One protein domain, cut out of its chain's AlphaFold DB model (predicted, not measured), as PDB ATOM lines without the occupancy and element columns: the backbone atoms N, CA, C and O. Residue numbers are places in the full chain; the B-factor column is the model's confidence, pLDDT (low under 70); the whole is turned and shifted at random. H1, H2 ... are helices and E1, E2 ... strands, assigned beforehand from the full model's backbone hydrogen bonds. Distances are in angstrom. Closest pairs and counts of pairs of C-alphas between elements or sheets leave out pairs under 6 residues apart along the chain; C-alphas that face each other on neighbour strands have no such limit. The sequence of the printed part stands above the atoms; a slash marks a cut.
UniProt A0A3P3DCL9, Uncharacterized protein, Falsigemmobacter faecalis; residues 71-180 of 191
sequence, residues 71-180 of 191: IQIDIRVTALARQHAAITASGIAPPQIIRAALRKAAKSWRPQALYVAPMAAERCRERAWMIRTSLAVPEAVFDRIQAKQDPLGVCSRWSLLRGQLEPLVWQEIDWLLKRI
ATOM      1  N   ILE A  71     -22.276 -14.627 -50.282       95.44
ATOM      2  CA  ILE A  71     -23.166 -15.076 -49.213       95.44
ATOM      3  C   ILE A  71     -24.369 -14.144 -49.107       95.44
ATOM      4  O   ILE A  71     -24.262 -12.938 -49.331       95.44
ATOM      5  N   GLN A  72     -25.524 -14.697 -48.741       97.19
ATOM      6  CA  GLN A  72     -26.735 -13.916 -48.487       97.19
ATOM      7  C   GLN A  72     -26.789 -13.480 -47.025       97.19
ATOM      8  O   GLN A  72     -26.697 -14.303 -46.109       97.19
ATOM      9  N   ILE A  73     -26.971 -12.181 -46.801       96.81
ATOM     10  CA  ILE A  73     -27.048 -11.592 -45.464       96.81
ATOM     11  C   ILE A  73     -28.415 -10.956 -45.269       96.81
ATOM     12  O   ILE A  73     -28.827 -10.098 -46.044       96.81
ATOM     13  N   ASP A  74     -29.094 -11.370 -44.201       97.12
ATOM     14  CA  ASP A  74     -30.372 -10.815 -43.771       97.12
ATOM     15  C   ASP A  74     -30.180  -9.447 -43.102       97.12
ATOM     16  O   ASP A  74     -29.767  -9.347 -41.948       97.12
ATOM     17  N   ILE A  75     -30.492  -8.387 -43.831       96.38
ATOM     18  CA  ILE A  75     -30.391  -7.000 -43.396       96.38
ATOM     19  C   ILE A  75     -31.681  -6.579 -42.710       96.38
ATOM     20  O   ILE A  75     -32.779  -6.861 -43.189       96.38
ATOM     21  N   ARG A  76     -31.539  -5.827 -41.615       95.94
ATOM     22  CA  ARG A  76     -32.653  -5.190 -40.904       95.94
ATOM     23  C   ARG A  76     -32.322  -3.738 -40.627       95.94
ATOM     24  O   ARG A  76     -31.372  -3.469 -39.889       95.94
ATOM     25  N   VAL A  77     -33.109  -2.827 -41.188       96.12
ATOM     26  CA  VAL A  77     -32.905  -1.381 -41.042       96.12
ATOM     27  C   VAL A  77     -34.207  -0.713 -40.620       96.12
ATOM     28  O   VAL A  77     -35.294  -1.111 -41.036       96.12
ATOM     29  N   THR A  78     -34.078   0.309 -39.783       96.56
ATOM     30  CA  THR A  78     -35.155   1.225 -39.401       96.56
ATOM     31  C   THR A  78     -34.658   2.665 -39.534       96.56
ATOM     32  O   THR A  78     -33.446   2.906 -39.545       96.56
ATOM     33  N   ALA A  79     -35.583   3.611 -39.658       97.19
ATOM     34  CA  ALA A  79     -35.267   5.033 -39.688       97.19
ATOM     35  C   ALA A  79     -34.777   5.533 -38.318       97.19
ATOM     36  O   ALA A  79     -34.959   4.880 -37.282       97.19
ATOM     37  N   LEU A  80     -34.176   6.717 -38.304       97.81
ATOM     38  CA  LEU A  80     -33.767   7.380 -37.069       97.81
ATOM     39  C   LEU A  80     -34.924   8.137 -36.422       97.81
ATOM     40  O   LEU A  80     -35.844   8.587 -37.103       97.81
ATOM     41  N   ALA A  81     -34.853   8.326 -35.104       97.25
ATOM     42  CA  ALA A  81     -35.864   9.070 -34.357       97.25
ATOM     43  C   ALA A  81     -36.035  10.501 -34.902       97.25
ATOM     44  O   ALA A  81     -37.163  10.939 -35.115       97.25
ATOM     45  N   ARG A  82     -34.931  11.181 -35.261       96.94
ATOM     46  CA  ARG A  82     -34.968  12.526 -35.875       96.94
ATOM     47  C   ARG A  82     -35.718  12.580 -37.214       96.94
ATOM     48  O   ARG A  82     -36.211  13.632 -37.592       96.94
ATOM     49  N   GLN A  83     -35.773  11.461 -37.942       97.44
ATOM     50  CA  GLN A  83     -36.404  11.377 -39.263       97.44
ATOM     51  C   GLN A  83     -37.911  11.132 -39.160       97.44
ATOM     52  O   GLN A  83     -38.615  11.255 -40.156       97.44
ATOM     53  N   HIS A  84     -38.416  10.792 -37.969       97.12
ATOM     54  CA  HIS A  84     -39.805  10.392 -37.770       97.12
ATOM     55  C   HIS A  84     -40.795  11.457 -38.246       97.12
ATOM     56  O   HIS A  84     -41.652  11.156 -39.068       97.12
ATOM     57  N   ALA A  85     -40.643  12.704 -37.788       95.62
ATOM     58  CA  ALA A  85     -41.563  13.786 -38.132       95.62
ATOM     59  C   ALA A  85     -41.620  14.045 -39.648       95.62
ATOM     60  O   ALA A  85     -42.707  14.114 -40.211       95.62
ATOM     61  N   ALA A  86     -40.464  14.109 -40.314       96.38
ATOM     62  CA  ALA A  86     -40.383  14.341 -41.756       96.38
ATOM     63  C   ALA A  86     -40.957  13.169 -42.572       96.38
ATOM     64  O   ALA A  86     -41.701  13.375 -43.527       96.38
ATOM     65  N   ILE A  87     -40.687  11.925 -42.162       96.81
ATOM     66  CA  ILE A  87     -41.283  10.740 -42.793       96.81
ATOM     67  C   ILE A  87     -42.811  10.773 -42.677       96.81
ATOM     68  O   ILE A  87     -43.497  10.545 -43.671       96.81
ATOM     69  N   THR A  88     -43.349  11.085 -41.497       95.19
ATOM     70  CA  THR A  88     -44.799  11.185 -41.287       95.19
ATOM     71  C   THR A  88     -45.418  12.339 -42.083       95.19
ATOM     72  O   THR A  88     -46.496  12.167 -42.646       95.19
ATOM     73  N   ALA A  89     -44.739  13.486 -42.168       95.44
ATOM     74  CA  ALA A  89     -45.215  14.661 -42.900       95.44
ATOM     75  C   ALA A  89     -45.197  14.480 -44.428       95.44
ATOM     76  O   ALA A  89     -46.008  15.087 -45.119       95.44
ATOM     77  N   SER A  90     -44.336  13.605 -44.958       93.75
ATOM     78  CA  SER A  90     -44.184  13.390 -46.407       93.75
ATOM     79  C   SER A  90     -45.447  12.892 -47.130       93.75
ATOM     80  O   SER A  90     -45.488  12.891 -48.360       93.75
ATOM     81  N   GLY A  91     -46.452  12.391 -46.400       93.69
ATOM     82  CA  GLY A  91     -47.669  11.795 -46.965       93.69
ATOM     83  C   GLY A  91     -47.460  10.439 -47.659       93.69
ATOM     84  O   GLY A  91     -48.424   9.809 -48.090       93.69
ATOM     85  N   ILE A  92     -46.217   9.952 -47.747       96.00
ATOM     86  CA  ILE A  92     -45.865   8.656 -48.337       96.00
ATOM     87  C   ILE A  92     -45.768   7.606 -47.230       96.00
ATOM     88  O   ILE A  92     -45.259   7.863 -46.139       96.00
ATOM     89  N   ALA A  93     -46.209   6.378 -47.517       95.75
ATOM     90  CA  ALA A  93     -46.106   5.275 -46.569       95.75
ATOM     91  C   ALA A  93     -44.639   5.075 -46.109       95.75
ATOM     92  O   ALA A  93     -43.781   4.759 -46.942       95.75
ATOM     93  N   PRO A  94     -44.330   5.161 -44.799       96.50
ATOM     94  CA  PRO A  94     -42.957   5.103 -44.285       96.50
ATOM     95  C   PRO A  94     -42.121   3.904 -44.773       96.50
ATOM     96  O   PRO A  94     -40.967   4.101 -45.173       96.50
ATOM     97  N   PRO A  95     -42.668   2.669 -44.855       96.81
ATOM     98  CA  PRO A  95     -41.923   1.529 -45.384       96.81
ATOM     99  C   PRO A  95     -41.458   1.714 -46.837       96.81
ATOM    100  O   PRO A  95     -40.442   1.140 -47.230       96.81
ATOM    101  N   GLN A  96     -42.177   2.496 -47.651       97.00
ATOM    102  CA  GLN A  96     -41.793   2.762 -49.040       97.00
ATOM    103  C   GLN A  96     -40.568   3.671 -49.112       97.00
ATOM    104  O   GLN A  96     -39.645   3.367 -49.868       97.00
ATOM    105  N   ILE A  97     -40.519   4.719 -48.284       97.56
ATOM    106  CA  ILE A  97     -39.375   5.635 -48.199       97.56
ATOM    107  C   ILE A  97     -38.131   4.873 -47.745       97.56
ATOM    108  O   ILE A  97     -37.095   4.918 -48.407       97.56
ATOM    109  N   ILE A  98     -38.250   4.092 -46.666       97.62
ATOM    110  CA  ILE A  98     -37.125   3.325 -46.112       97.62
ATOM    111  C   ILE A  98     -36.645   2.272 -47.118       97.62
ATOM    112  O   ILE A  98     -35.442   2.095 -47.309       97.62
ATOM    113  N   ARG A  99     -37.561   1.596 -47.823       97.88
ATOM    114  CA  ARG A  99     -37.199   0.628 -48.869       97.88
ATOM    115  C   ARG A  99     -36.533   1.300 -50.073       97.88
ATOM    116  O   ARG A  99     -35.599   0.726 -50.631       97.88
ATOM    117  N   ALA A 100     -36.991   2.483 -50.481       97.88
ATOM    118  CA  ALA A 100     -36.371   3.254 -51.557       97.88
ATOM    119  C   ALA A 100     -34.948   3.693 -51.176       97.88
ATOM    120  O   ALA A 100     -34.018   3.463 -51.952       97.88
ATOM    121  N   ALA A 101     -34.770   4.218 -49.961       98.12
ATOM    122  CA  ALA A 101     -33.463   4.581 -49.420       98.12
ATOM    123  C   ALA A 101     -32.521   3.374 -49.361       98.12
ATOM    124  O   ALA A 101     -31.398   3.440 -49.853       98.12
ATOM    125  N   LEU A 102     -33.002   2.239 -48.840       97.88
ATOM    126  CA  LEU A 102     -32.222   1.007 -48.750       97.88
ATOM    127  C   LEU A 102     -31.759   0.513 -50.121       97.88
ATOM    128  O   LEU A 102     -30.596   0.151 -50.273       97.88
ATOM    129  N   ARG A 103     -32.637   0.517 -51.131       97.50
ATOM    130  CA  ARG A 103     -32.262   0.123 -52.500       97.50
ATOM    131  C   ARG A 103     -31.201   1.049 -53.087       97.50
ATOM    132  O   ARG A 103     -30.274   0.569 -53.735       97.50
ATOM    133  N   LYS A 104     -31.335   2.358 -52.868       97.56
ATOM    134  CA  LYS A 104     -30.379   3.348 -53.375       97.56
ATOM    135  C   LYS A 104     -29.019   3.210 -52.685       97.56
ATOM    136  O   LYS A 104     -28.013   3.110 -53.383       97.56
ATOM    137  N   ALA A 105     -29.010   3.068 -51.361       97.44
ATOM    138  CA  ALA A 105     -27.804   2.806 -50.581       97.44
ATOM    139  C   ALA A 105     -27.137   1.484 -50.991       97.44
ATOM    140  O   ALA A 105     -25.938   1.451 -51.238       97.44
ATOM    141  N   ALA A 106     -27.900   0.398 -51.145       96.31
ATOM    142  CA  ALA A 106     -27.355  -0.898 -51.554       96.31
ATOM    143  C   ALA A 106     -26.734  -0.868 -52.963       96.31
ATOM    144  O   ALA A 106     -25.774  -1.588 -53.221       96.31
ATOM    145  N   LYS A 107     -27.248  -0.026 -53.870       96.50
ATOM    146  CA  LYS A 107     -26.702   0.132 -55.228       96.50
ATOM    147  C   LYS A 107     -25.317   0.790 -55.230       96.50
ATOM    148  O   LYS A 107     -24.474   0.415 -56.044       96.50
ATOM    149  N   SER A 108     -25.096   1.781 -54.368       94.19
ATOM    150  CA  SER A 108     -23.822   2.506 -54.260       94.19
ATOM    151  C   SER A 108     -22.852   1.874 -53.260       94.19
ATOM    152  O   SER A 108     -21.648   2.123 -53.331       94.19
ATOM    153  N   TRP A 109     -23.348   1.038 -52.349       96.69
ATOM    154  CA  TRP A 109     -22.537   0.412 -51.318       96.69
ATOM    155  C   TRP A 109     -21.543  -0.600 -51.896       96.69
ATOM    156  O   TRP A 109     -21.868  -1.468 -52.710       96.69
ATOM    157  N   ARG A 110     -20.296  -0.488 -51.433       95.25
ATOM    158  CA  ARG A 110     -19.215  -1.437 -51.689       95.25
ATOM    159  C   ARG A 110     -18.759  -1.995 -50.339       95.25
ATOM    160  O   ARG A 110     -18.181  -1.233 -49.565       95.25
ATOM    161  N   PRO A 111     -19.035  -3.274 -50.028       94.31
ATOM    162  CA  PRO A 111     -18.653  -3.849 -48.746       94.31
ATOM    163  C   PRO A 111     -17.127  -3.879 -48.626       94.31
ATOM    164  O   PRO A 111     -16.429  -4.345 -49.531       94.31
ATOM    165  N   GLN A 112     -16.607  -3.372 -47.512       95.56
ATOM    166  CA  GLN A 112     -15.173  -3.343 -47.233       95.56
ATOM    167  C   GLN A 112     -14.809  -4.420 -46.219       95.56
ATOM    168  O   GLN A 112     -15.559  -4.653 -45.276       95.56
ATOM    169  N   ALA A 113     -13.624  -5.023 -46.354       95.31
ATOM    170  CA  ALA A 113     -13.090  -6.025 -45.421       95.31
ATOM    171  C   ALA A 113     -12.552  -5.398 -44.116       95.31
ATOM    172  O   ALA A 113     -11.522  -5.814 -43.580       95.31
ATOM    173  N   LEU A 114     -13.228  -4.353 -43.642       95.19
ATOM    174  CA  LEU A 114     -12.915  -3.595 -42.443       95.19
ATOM    175  C   LEU A 114     -14.178  -3.494 -41.598       95.19
ATOM    176  O   LEU A 114     -15.233  -3.083 -42.074       95.19
ATOM    177  N   TYR A 115     -14.067  -3.844 -40.326       96.56
ATOM    178  CA  TYR A 115     -15.171  -3.651 -39.409       96.56
ATOM    179  C   TYR A 115     -15.372  -2.175 -39.089       96.56
ATOM    180  O   TYR A 115     -14.424  -1.467 -38.756       96.56
ATOM    181  N   VAL A 116     -16.628  -1.745 -39.149       97.12
ATOM    182  CA  VAL A 116     -17.061  -0.422 -38.709       97.12
ATOM    183  C   VAL A 116     -18.070  -0.637 -37.594       97.12
ATOM    184  O   VAL A 116     -19.092  -1.298 -37.801       97.12
ATOM    185  N   ALA A 117     -17.781  -0.093 -36.412       95.19
ATOM    186  CA  ALA A 117     -18.693  -0.173 -35.280       95.19
ATOM    187  C   ALA A 117     -20.041   0.490 -35.636       95.19
ATOM    188  O   ALA A 117     -20.052   1.560 -36.253       95.19
ATOM    189  N   PRO A 118     -21.188  -0.114 -35.274       94.81
ATOM    190  CA  PRO A 118     -22.487   0.501 -35.497       94.81
ATOM    191  C   PRO A 118     -22.577   1.877 -34.839       94.81
ATOM    192  O   PRO A 118     -22.263   2.038 -33.661       94.81
ATOM    193  N   MET A 119     -23.062   2.860 -35.590       93.94
ATOM    194  CA  MET A 119     -23.265   4.208 -35.073       93.94
ATOM    195  C   MET A 119     -24.319   4.206 -33.955       93.94
ATOM    196  O   MET A 119     -25.416   3.654 -34.112       93.94
ATOM    197  N   ALA A 120     -23.991   4.848 -32.832       92.00
ATOM    198  CA  ALA A 120     -24.869   5.011 -31.675       92.00
ATOM    199  C   ALA A 120     -25.923   6.109 -31.923       92.00
ATOM    200  O   ALA A 120     -25.916   7.156 -31.286       92.00
ATOM    201  N   ALA A 121     -26.812   5.881 -32.889       93.12
ATOM    202  CA  ALA A 121     -27.917   6.781 -33.206       93.12
ATOM    203  C   ALA A 121     -29.253   6.227 -32.684       93.12
ATOM    204  O   ALA A 121     -29.512   5.018 -32.753       93.12
ATOM    205  N   GLU A 122     -30.117   7.114 -32.174       95.19
ATOM    206  CA  GLU A 122     -31.446   6.729 -31.697       95.19
ATOM    207  C   GLU A 122     -32.342   6.338 -32.877       95.19
ATOM    208  O   GLU A 122     -32.619   7.129 -33.784       95.19
ATOM    209  N   ARG A 123     -32.791   5.084 -32.864       94.75
ATOM    210  CA  ARG A 123     -33.674   4.511 -33.880       94.75
ATOM    211  C   ARG A 123     -35.126   4.840 -33.564       94.75
ATOM    212  O   ARG A 123     -35.517   4.915 -32.401       94.75
ATOM    213  N   CYS A 124     -35.937   4.976 -34.605       94.75
ATOM    214  CA  CYS A 124     -37.376   5.105 -34.452       94.75
ATOM    215  C   CYS A 124     -37.953   3.867 -33.736       94.75
ATOM    216  O   CYS A 124     -37.552   2.731 -34.011       94.75
ATOM    217  N   ARG A 125     -38.901   4.093 -32.815       93.62
ATOM    218  CA  ARG A 125     -39.566   3.029 -32.044       93.62
ATOM    219  C   ARG A 125     -40.645   2.293 -32.842       93.62
ATOM    220  O   ARG A 125     -41.117   1.250 -32.393       93.62
ATOM    221  N   GLU A 126     -41.007   2.810 -34.013       93.62
ATOM    222  CA  GLU A 126     -42.068   2.250 -34.839       93.62
ATOM    223  C   GLU A 126     -41.610   0.953 -35.514       93.62
ATOM    224  O   GLU A 126     -40.860   0.943 -36.493       93.62
ATOM    225  N   ARG A 127     -42.049  -0.183 -34.965       91.75
ATOM    226  CA  ARG A 127     -41.638  -1.508 -35.453       91.75
ATOM    227  C   ARG A 127     -42.167  -1.788 -36.853       91.75
ATOM    228  O   ARG A 127     -41.499  -2.497 -37.604       91.75
ATOM    229  N   ALA A 128     -43.315  -1.210 -37.217       94.06
ATOM    230  CA  ALA A 128     -43.895  -1.347 -38.552       94.06
ATOM    231  C   ALA A 128     -43.001  -0.758 -39.658       94.06
ATOM    232  O   ALA A 128     -43.162  -1.094 -40.831       94.06
ATOM    233  N   TRP A 129     -42.044   0.104 -39.301       94.94
ATOM    234  CA  TRP A 129     -41.125   0.733 -40.248       94.94
ATOM    235  C   TRP A 129     -39.865  -0.102 -40.509       94.94
ATOM    236  O   TRP A 129     -39.086   0.230 -41.403       94.94
ATOM    237  N   MET A 130     -39.647  -1.191 -39.763       96.56
ATOM    238  CA  MET A 130     -38.475  -2.039 -39.958       96.56
ATOM    239  C   MET A 130     -38.544  -2.760 -41.308       96.56
ATOM    240  O   MET A 130     -39.429  -3.579 -41.555       96.56
ATOM    241  N   ILE A 131     -37.554  -2.505 -42.161       97.31
ATOM    242  CA  ILE A 131     -37.395  -3.190 -43.442       97.31
ATOM    243  C   ILE A 131     -36.388  -4.319 -43.291       97.31
ATOM    244  O   ILE A 131     -35.294  -4.137 -42.755       97.31
ATOM    245  N   ARG A 132     -36.773  -5.485 -43.815       96.31
ATOM    246  CA  ARG A 132     -35.947  -6.683 -43.875       96.31
ATOM    247  C   ARG A 132     -35.711  -7.091 -45.326       96.31
ATOM    248  O   ARG A 132     -36.645  -7.065 -46.127       96.31
ATOM    249  N   THR A 133     -34.473  -7.418 -45.676       95.88
ATOM    250  CA  THR A 133     -34.106  -7.859 -47.030       95.88
ATOM    251  C   THR A 133     -32.841  -8.707 -46.998       95.88
ATOM    252  O   THR A 133     -32.074  -8.609 -46.048       95.88
ATOM    253  N   SER A 134     -32.605  -9.502 -48.037       96.50
ATOM    254  CA  SER A 134     -31.355 -10.247 -48.202       96.50
ATOM    255  C   SER A 134     -30.460  -9.538 -49.208       96.50
ATOM    256  O   SER A 134     -30.940  -9.099 -50.253       96.50
ATOM    257  N   LEU A 135     -29.167  -9.437 -48.907       95.94
ATOM    258  CA  LEU A 135     -28.179  -8.870 -49.820       95.94
ATOM    259  C   LEU A 135     -26.988  -9.808 -49.983       95.94
ATOM    260  O   LEU A 135     -26.481 -10.359 -49.005       95.94
ATOM    261  N   ALA A 136     -26.546  -9.951 -51.232       95.81
ATOM    262  CA  ALA A 136     -25.360 -10.707 -51.591       95.81
ATOM    263  C   ALA A 136     -24.099  -9.905 -51.244       95.81
ATOM    264  O   ALA A 136     -23.951  -8.760 -51.674       95.81
ATOM    265  N   VAL A 137     -23.183 -10.511 -50.494       96.12
ATOM    266  CA  VAL A 137     -21.890  -9.918 -50.127       96.12
ATOM    267  C   VAL A 137     -20.774 -10.899 -50.492       96.12
ATOM    268  O   VAL A 137     -20.963 -12.098 -50.290       96.12
ATOM    269  N   PRO A 138     -19.625 -10.440 -51.027       96.00
ATOM    270  CA  PRO A 138     -18.495 -11.323 -51.299       96.00
ATOM    271  C   PRO A 138     -18.029 -12.038 -50.027       96.00
ATOM    272  O   PRO A 138     -17.744 -11.389 -49.017       96.00
ATOM    273  N   GLU A 139     -17.921 -13.361 -50.091       95.88
ATOM    274  CA  GLU A 139     -17.561 -14.210 -48.948       95.88
ATOM    275  C   GLU A 139     -16.195 -13.819 -48.372       95.88
ATOM    276  O   GLU A 139     -16.082 -13.508 -47.191       95.88
ATOM    277  N   ALA A 140     -15.199 -13.620 -49.239       95.00
ATOM    278  CA  ALA A 140     -13.856 -13.201 -48.839       95.00
ATOM    279  C   ALA A 140     -13.813 -11.862 -48.073       95.00
ATOM    280  O   ALA A 140     -12.906 -11.632 -47.270       95.00
ATOM    281  N   VAL A 141     -14.760 -10.950 -48.324       94.88
ATOM    282  CA  VAL A 141     -14.868  -9.697 -47.560       94.88
ATOM    283  C   VAL A 141     -15.412  -9.986 -46.166       94.88
ATOM    284  O   VAL A 141     -14.874  -9.470 -45.185       94.88
ATOM    285  N   PHE A 142     -16.448 -10.817 -46.083       95.31
ATOM    286  CA  PHE A 142     -17.080 -11.186 -44.825       95.31
ATOM    287  C   PHE A 142     -16.139 -11.994 -43.923       95.31
ATOM    288  O   PHE A 142     -15.962 -11.621 -42.763       95.31
ATOM    289  N   ASP A 143     -15.458 -13.005 -44.459       95.25
ATOM    290  CA  ASP A 143     -14.546 -13.872 -43.701       95.25
ATOM    291  C   ASP A 143     -13.417 -13.079 -43.045       95.25
ATOM    292  O   ASP A 143     -13.060 -13.313 -41.892       95.25
ATOM    293  N   ARG A 144     -12.885 -12.070 -43.745       96.25
ATOM    294  CA  ARG A 144     -11.851 -11.177 -43.199       96.25
ATOM    295  C   ARG A 144     -12.355 -10.337 -42.028       96.25
ATOM    296  O   ARG A 144     -11.582 -10.053 -41.114       96.25
ATOM    297  N   ILE A 145     -13.617  -9.907 -42.064       96.44
ATOM    298  CA  ILE A 145     -14.237  -9.176 -40.953       96.44
ATOM    299  C   ILE A 145     -14.470 -10.137 -39.786       96.44
ATOM    300  O   ILE A 145     -14.085  -9.821 -38.660       96.44
ATOM    301  N   GLN A 146     -15.051 -11.309 -40.059       96.50
ATOM    302  CA  GLN A 146     -15.374 -12.311 -39.047       96.50
ATOM    303  C   GLN A 146     -14.117 -12.802 -38.327       96.50
ATOM    304  O   GLN A 146     -14.051 -12.702 -37.107       96.50
ATOM    305  N   ALA A 147     -13.079 -13.216 -39.055       96.00
ATOM    306  CA  ALA A 147     -11.834 -13.710 -38.464       96.00
ATOM    307  C   ALA A 147     -11.170 -12.702 -37.508       96.00
ATOM    308  O   ALA A 147     -10.511 -13.100 -36.552       96.00
ATOM    309  N   LYS A 148     -11.342 -11.394 -37.754       96.38
ATOM    310  CA  LYS A 148     -10.751 -10.332 -36.928       96.38
ATOM    311  C   LYS A 148     -11.619  -9.912 -35.744       96.38
ATOM    312  O   LYS A 148     -11.072  -9.587 -34.699       96.38
ATOM    313  N   GLN A 149     -12.935  -9.831 -35.924       96.81
ATOM    314  CA  GLN A 149     -13.842  -9.245 -34.924       96.81
ATOM    315  C   GLN A 149     -14.636 -10.274 -34.133       96.81
ATOM    316  O   GLN A 149     -15.031 -10.013 -33.002       96.81
ATOM    317  N   ASP A 150     -14.911 -11.416 -34.747       95.69
ATOM    318  CA  ASP A 150     -15.752 -12.463 -34.191       95.69
ATOM    319  C   ASP A 150     -15.194 -13.842 -34.577       95.69
ATOM    320  O   ASP A 150     -15.829 -14.595 -35.323       95.69
ATOM    321  N   PRO A 151     -13.982 -14.187 -34.092       94.62
ATOM    322  CA  PRO A 151     -13.341 -15.464 -34.409       94.62
ATOM    323  C   PRO A 151     -14.149 -16.669 -33.908       94.62
ATOM    324  O   PRO A 151     -13.976 -17.775 -34.410       94.62
ATOM    325  N   LEU A 152     -15.040 -16.459 -32.934       95.62
ATOM    326  CA  LEU A 152     -15.931 -17.484 -32.393       95.62
ATOM    327  C   LEU A 152     -17.261 -17.596 -33.159       95.62
ATOM    328  O   LEU A 152     -18.021 -18.527 -32.907       95.62
ATOM    329  N   GLY A 153     -17.561 -16.670 -34.077       93.25
ATOM    330  CA  GLY A 153     -18.788 -16.686 -34.877       93.25
ATOM    331  C   GLY A 153     -20.080 -16.506 -34.072       93.25
ATOM    332  O   GLY A 153     -21.114 -17.063 -34.441       93.25
ATOM    333  N   VAL A 154     -20.030 -15.767 -32.961       96.38
ATOM    334  CA  VAL A 154     -21.179 -15.545 -32.065       96.38
ATOM    335  C   VAL A 154     -22.097 -14.439 -32.593       96.38
ATOM    336  O   VAL A 154     -23.313 -14.454 -32.372       96.38
ATOM    337  N   CYS A 155     -21.538 -13.453 -33.291       94.19
ATOM    338  CA  CYS A 155     -22.282 -12.327 -33.830       94.19
ATOM    339  C   CYS A 155     -23.045 -12.721 -35.097       94.19
ATOM    340  O   CYS A 155     -22.565 -13.439 -35.971       94.19
ATOM    341  N   SER A 156     -24.249 -12.167 -35.260       94.81
ATOM    342  CA  SER A 156     -24.972 -12.328 -36.522       94.81
ATOM    343  C   SER A 156     -24.199 -11.686 -37.678       94.81
ATOM    344  O   SER A 156     -23.594 -10.624 -37.510       94.81
ATOM    345  N   ARG A 157     -24.307 -12.258 -38.885       95.31
ATOM    346  CA  ARG A 157     -23.683 -11.693 -40.098       95.31
ATOM    347  C   ARG A 157     -24.047 -10.221 -40.319       95.31
ATOM    348  O   ARG A 157     -23.203  -9.414 -40.694       95.31
ATOM    349  N   TRP A 158     -25.297  -9.852 -40.027       96.50
ATOM    350  CA  TRP A 158     -25.748  -8.463 -40.112       96.50
ATOM    351  C   TRP A 158     -25.054  -7.553 -39.097       96.50
ATOM    352  O   TRP A 158     -24.694  -6.430 -39.437       96.50
ATOM    353  N   SER A 159     -24.820  -8.024 -37.870       96.12
ATOM    354  CA  SER A 159     -24.137  -7.240 -36.832       96.12
ATOM    355  C   SER A 159     -22.737  -6.792 -37.265       96.12
ATOM    356  O   SER A 159     -22.330  -5.687 -36.912       96.12
ATOM    357  N   LEU A 160     -22.035  -7.607 -38.060       96.44
ATOM    358  CA  LEU A 160     -20.684  -7.310 -38.550       96.44
ATOM    359  C   LEU A 160     -20.646  -6.258 -39.671       96.44
ATOM    360  O   LEU A 160     -19.648  -5.559 -39.817       96.44
ATOM    361  N   LEU A 161     -21.726  -6.120 -40.446       96.19
ATOM    362  CA  LEU A 161     -21.800  -5.188 -41.584       96.19
ATOM    363  C   LEU A 161     -22.665  -3.956 -41.319       96.19
ATOM    364  O   LEU A 161     -22.630  -2.997 -42.094       96.19
ATOM    365  N   ARG A 162     -23.426  -3.956 -40.222       96.12
ATOM    366  CA  ARG A 162     -24.377  -2.892 -39.886       96.12
ATOM    367  C   ARG A 162     -23.739  -1.506 -39.915       96.12
ATOM    368  O   ARG A 162     -24.317  -0.600 -40.504       96.12
ATOM    369  N   GLY A 163     -22.555  -1.346 -39.322       96.81
ATOM    370  CA  GLY A 163     -21.888  -0.045 -39.250       96.81
ATOM    371  C   GLY A 163     -21.468   0.527 -40.605       96.81
ATOM    372  O   GLY A 163     -21.320   1.738 -40.716       96.81
ATOM    373  N   GLN A 164     -21.341  -0.303 -41.645       97.06
ATOM    374  CA  GLN A 164     -21.034   0.173 -42.996       97.06
ATOM    375  C   GLN A 164     -22.291   0.619 -43.755       97.06
ATOM    376  O   GLN A 164     -22.267   1.642 -44.434       97.06
ATOM    377  N   LEU A 165     -23.384  -0.147 -43.668       97.06
ATOM    378  CA  LEU A 165     -24.561   0.069 -44.517       97.06
ATOM    379  C   LEU A 165     -25.607   0.994 -43.884       97.06
ATOM    380  O   LEU A 165     -26.181   1.830 -44.577       97.06
ATOM    381  N   GLU A 166     -25.880   0.855 -42.586       96.81
ATOM    382  CA  GLU A 166     -26.974   1.577 -41.919       96.81
ATOM    383  C   GLU A 166     -26.844   3.113 -42.041       96.81
ATOM    384  O   GLU A 166     -27.830   3.756 -42.412       96.81
ATOM    385  N   PRO A 167     -25.646   3.717 -41.867       97.38
ATOM    386  CA  PRO A 167     -25.471   5.157 -42.056       97.38
ATOM    387  C   PRO A 167     -25.758   5.635 -43.482       97.38
ATOM    388  O   PRO A 167     -26.292   6.730 -43.654       97.38
ATOM    389  N   LEU A 168     -25.443   4.823 -44.497       97.56
ATOM    390  CA  LEU A 168     -25.741   5.146 -45.896       97.56
ATOM    391  C   LEU A 168     -27.249   5.161 -46.136       97.56
ATOM    392  O   LEU A 168     -27.763   6.072 -46.778       97.56
ATOM    393  N   VAL A 169     -27.977   4.196 -45.567       97.81
ATOM    394  CA  VAL A 169     -29.442   4.174 -45.661       97.81
ATOM    395  C   VAL A 169     -30.039   5.417 -45.009       97.81
ATOM    396  O   VAL A 169     -30.913   6.046 -45.598       97.81
ATOM    397  N   TRP A 170     -29.563   5.809 -43.827       98.12
ATOM    398  CA  TRP A 170     -30.071   7.004 -43.153       98.12
ATOM    399  C   TRP A 170     -29.795   8.290 -43.932       98.12
ATOM    400  O   TRP A 170     -30.686   9.134 -44.010       98.12
ATOM    401  N   GLN A 171     -28.619   8.420 -44.548       97.94
ATOM    402  CA  GLN A 171     -28.314   9.546 -45.438       97.94
ATOM    403  C   GLN A 171     -29.244   9.575 -46.656       97.94
ATOM    404  O   GLN A 171     -29.729  10.638 -47.036       97.94
ATOM    405  N   GLU A 172     -29.545   8.416 -47.244       98.31
ATOM    406  CA  GLU A 172     -30.472   8.328 -48.373       98.31
ATOM    407  C   GLU A 172     -31.922   8.636 -47.979       98.31
ATOM    408  O   GLU A 172     -32.656   9.215 -48.779       98.31
ATOM    409  N   ILE A 173     -32.337   8.316 -46.747       98.06
ATOM    410  CA  ILE A 173     -33.626   8.772 -46.205       98.06
ATOM    411  C   ILE A 173     -33.645  10.303 -46.143       98.06
ATOM    412  O   ILE A 173     -34.566  10.910 -46.684       98.06
ATOM    413  N   ASP A 174     -32.622  10.928 -45.548       97.94
ATOM    414  CA  ASP A 174     -32.541  12.392 -45.445       97.94
ATOM    415  C   ASP A 174     -32.561  13.055 -46.834       97.94
ATOM    416  O   ASP A 174     -33.222  14.074 -47.035       97.94
ATOM    417  N   TRP A 175     -31.871  12.465 -47.814       97.75
ATOM    418  CA  TRP A 175     -31.875  12.954 -49.193       97.75
ATOM    419  C   TRP A 175     -33.249  12.822 -49.861       97.75
ATOM    420  O   TRP A 175     -33.696  13.750 -50.535       97.75
ATOM    421  N   LEU A 176     -33.927  11.684 -49.682       96.75
ATOM    422  CA  LEU A 176     -35.257  11.462 -50.248       96.75
ATOM    423  C   LEU A 176     -36.288  12.421 -49.664       96.75
ATOM    424  O   LEU A 176     -37.077  12.960 -50.431       96.75
ATOM    425  N   LEU A 177     -36.260  12.649 -48.349       96.75
ATOM    426  CA  LEU A 177     -37.179  13.571 -47.679       96.75
ATOM    427  C   LEU A 177     -36.997  14.995 -48.200       96.75
ATOM    428  O   LEU A 177     -37.952  15.567 -48.704       96.75
ATOM    429  N   LYS A 178     -35.754  15.495 -48.260       96.12
ATOM    430  CA  LYS A 178     -35.457  16.807 -48.866       96.12
ATOM    431  C   LYS A 178     -35.960  16.925 -50.304       96.12
ATOM    432  O   LYS A 178     -36.414  17.985 -50.718       96.12
ATOM    433  N   ARG A 179     -35.851  15.844 -51.086       95.44
ATOM    434  CA  ARG A 179     -36.352  15.822 -52.463       95.44
ATOM    435  C   ARG A 179     -37.877  15.864 -52.516       95.44
ATOM    436  O   ARG A 179     -38.405  16.491 -53.420       95.44
ATOM    437  N   ILE A 180     -38.565  15.160 -51.619       93.62
ATOM    438  CA  ILE A 180     -40.033  15.147 -51.559       93.62
ATOM    439  C   ILE A 180     -40.541  16.524 -51.137       93.62
ATOM    440  O   ILE A 180     -41.403  17.058 -51.824       93.62
TER     441      ILE A 180
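Overview. This is residues 71 to 180 of the 191 residues of an uncharacterized protein of Falsigemmobacter faecalis (UniProt A0A3P3DCL9). What is it? Kinked helix H4 is the core, with H2 and E1 packed on it, E2 antiparallel beside E1, and H1 and H3 at opposite ends. What builds it? The 110 printed residues have four named helices and two named strands, class mixed. It is compact, radius of gyration of the C-alphas 14.5 A, spanning 45 by 25 by 18 A.

Along the chain. What begins? E1, residues 71 to 77, begins at C-alpha (-23.166, -15.076, -49.213). What follows? H1 is residues 81 to 89, H2 94 to 108, E2 131 to 138, H3 139 to 149. H4, residues 157 to 180, 33.5 A long, ends at C-alpha (-40.033, 15.147, -51.559).

Arrangement. What touches H4? H2, among others, does: C-alphas 101 and 172 are closest, 4.9 A. What pairs? N 73 and O 135 of E1 and E2, at 2.9 A, and every O i to N i+4 pair in H2 are within hydrogen-bond range.

Size, cuts and confidence. Which link is long? H2 to E2 is. Any cut? There is none.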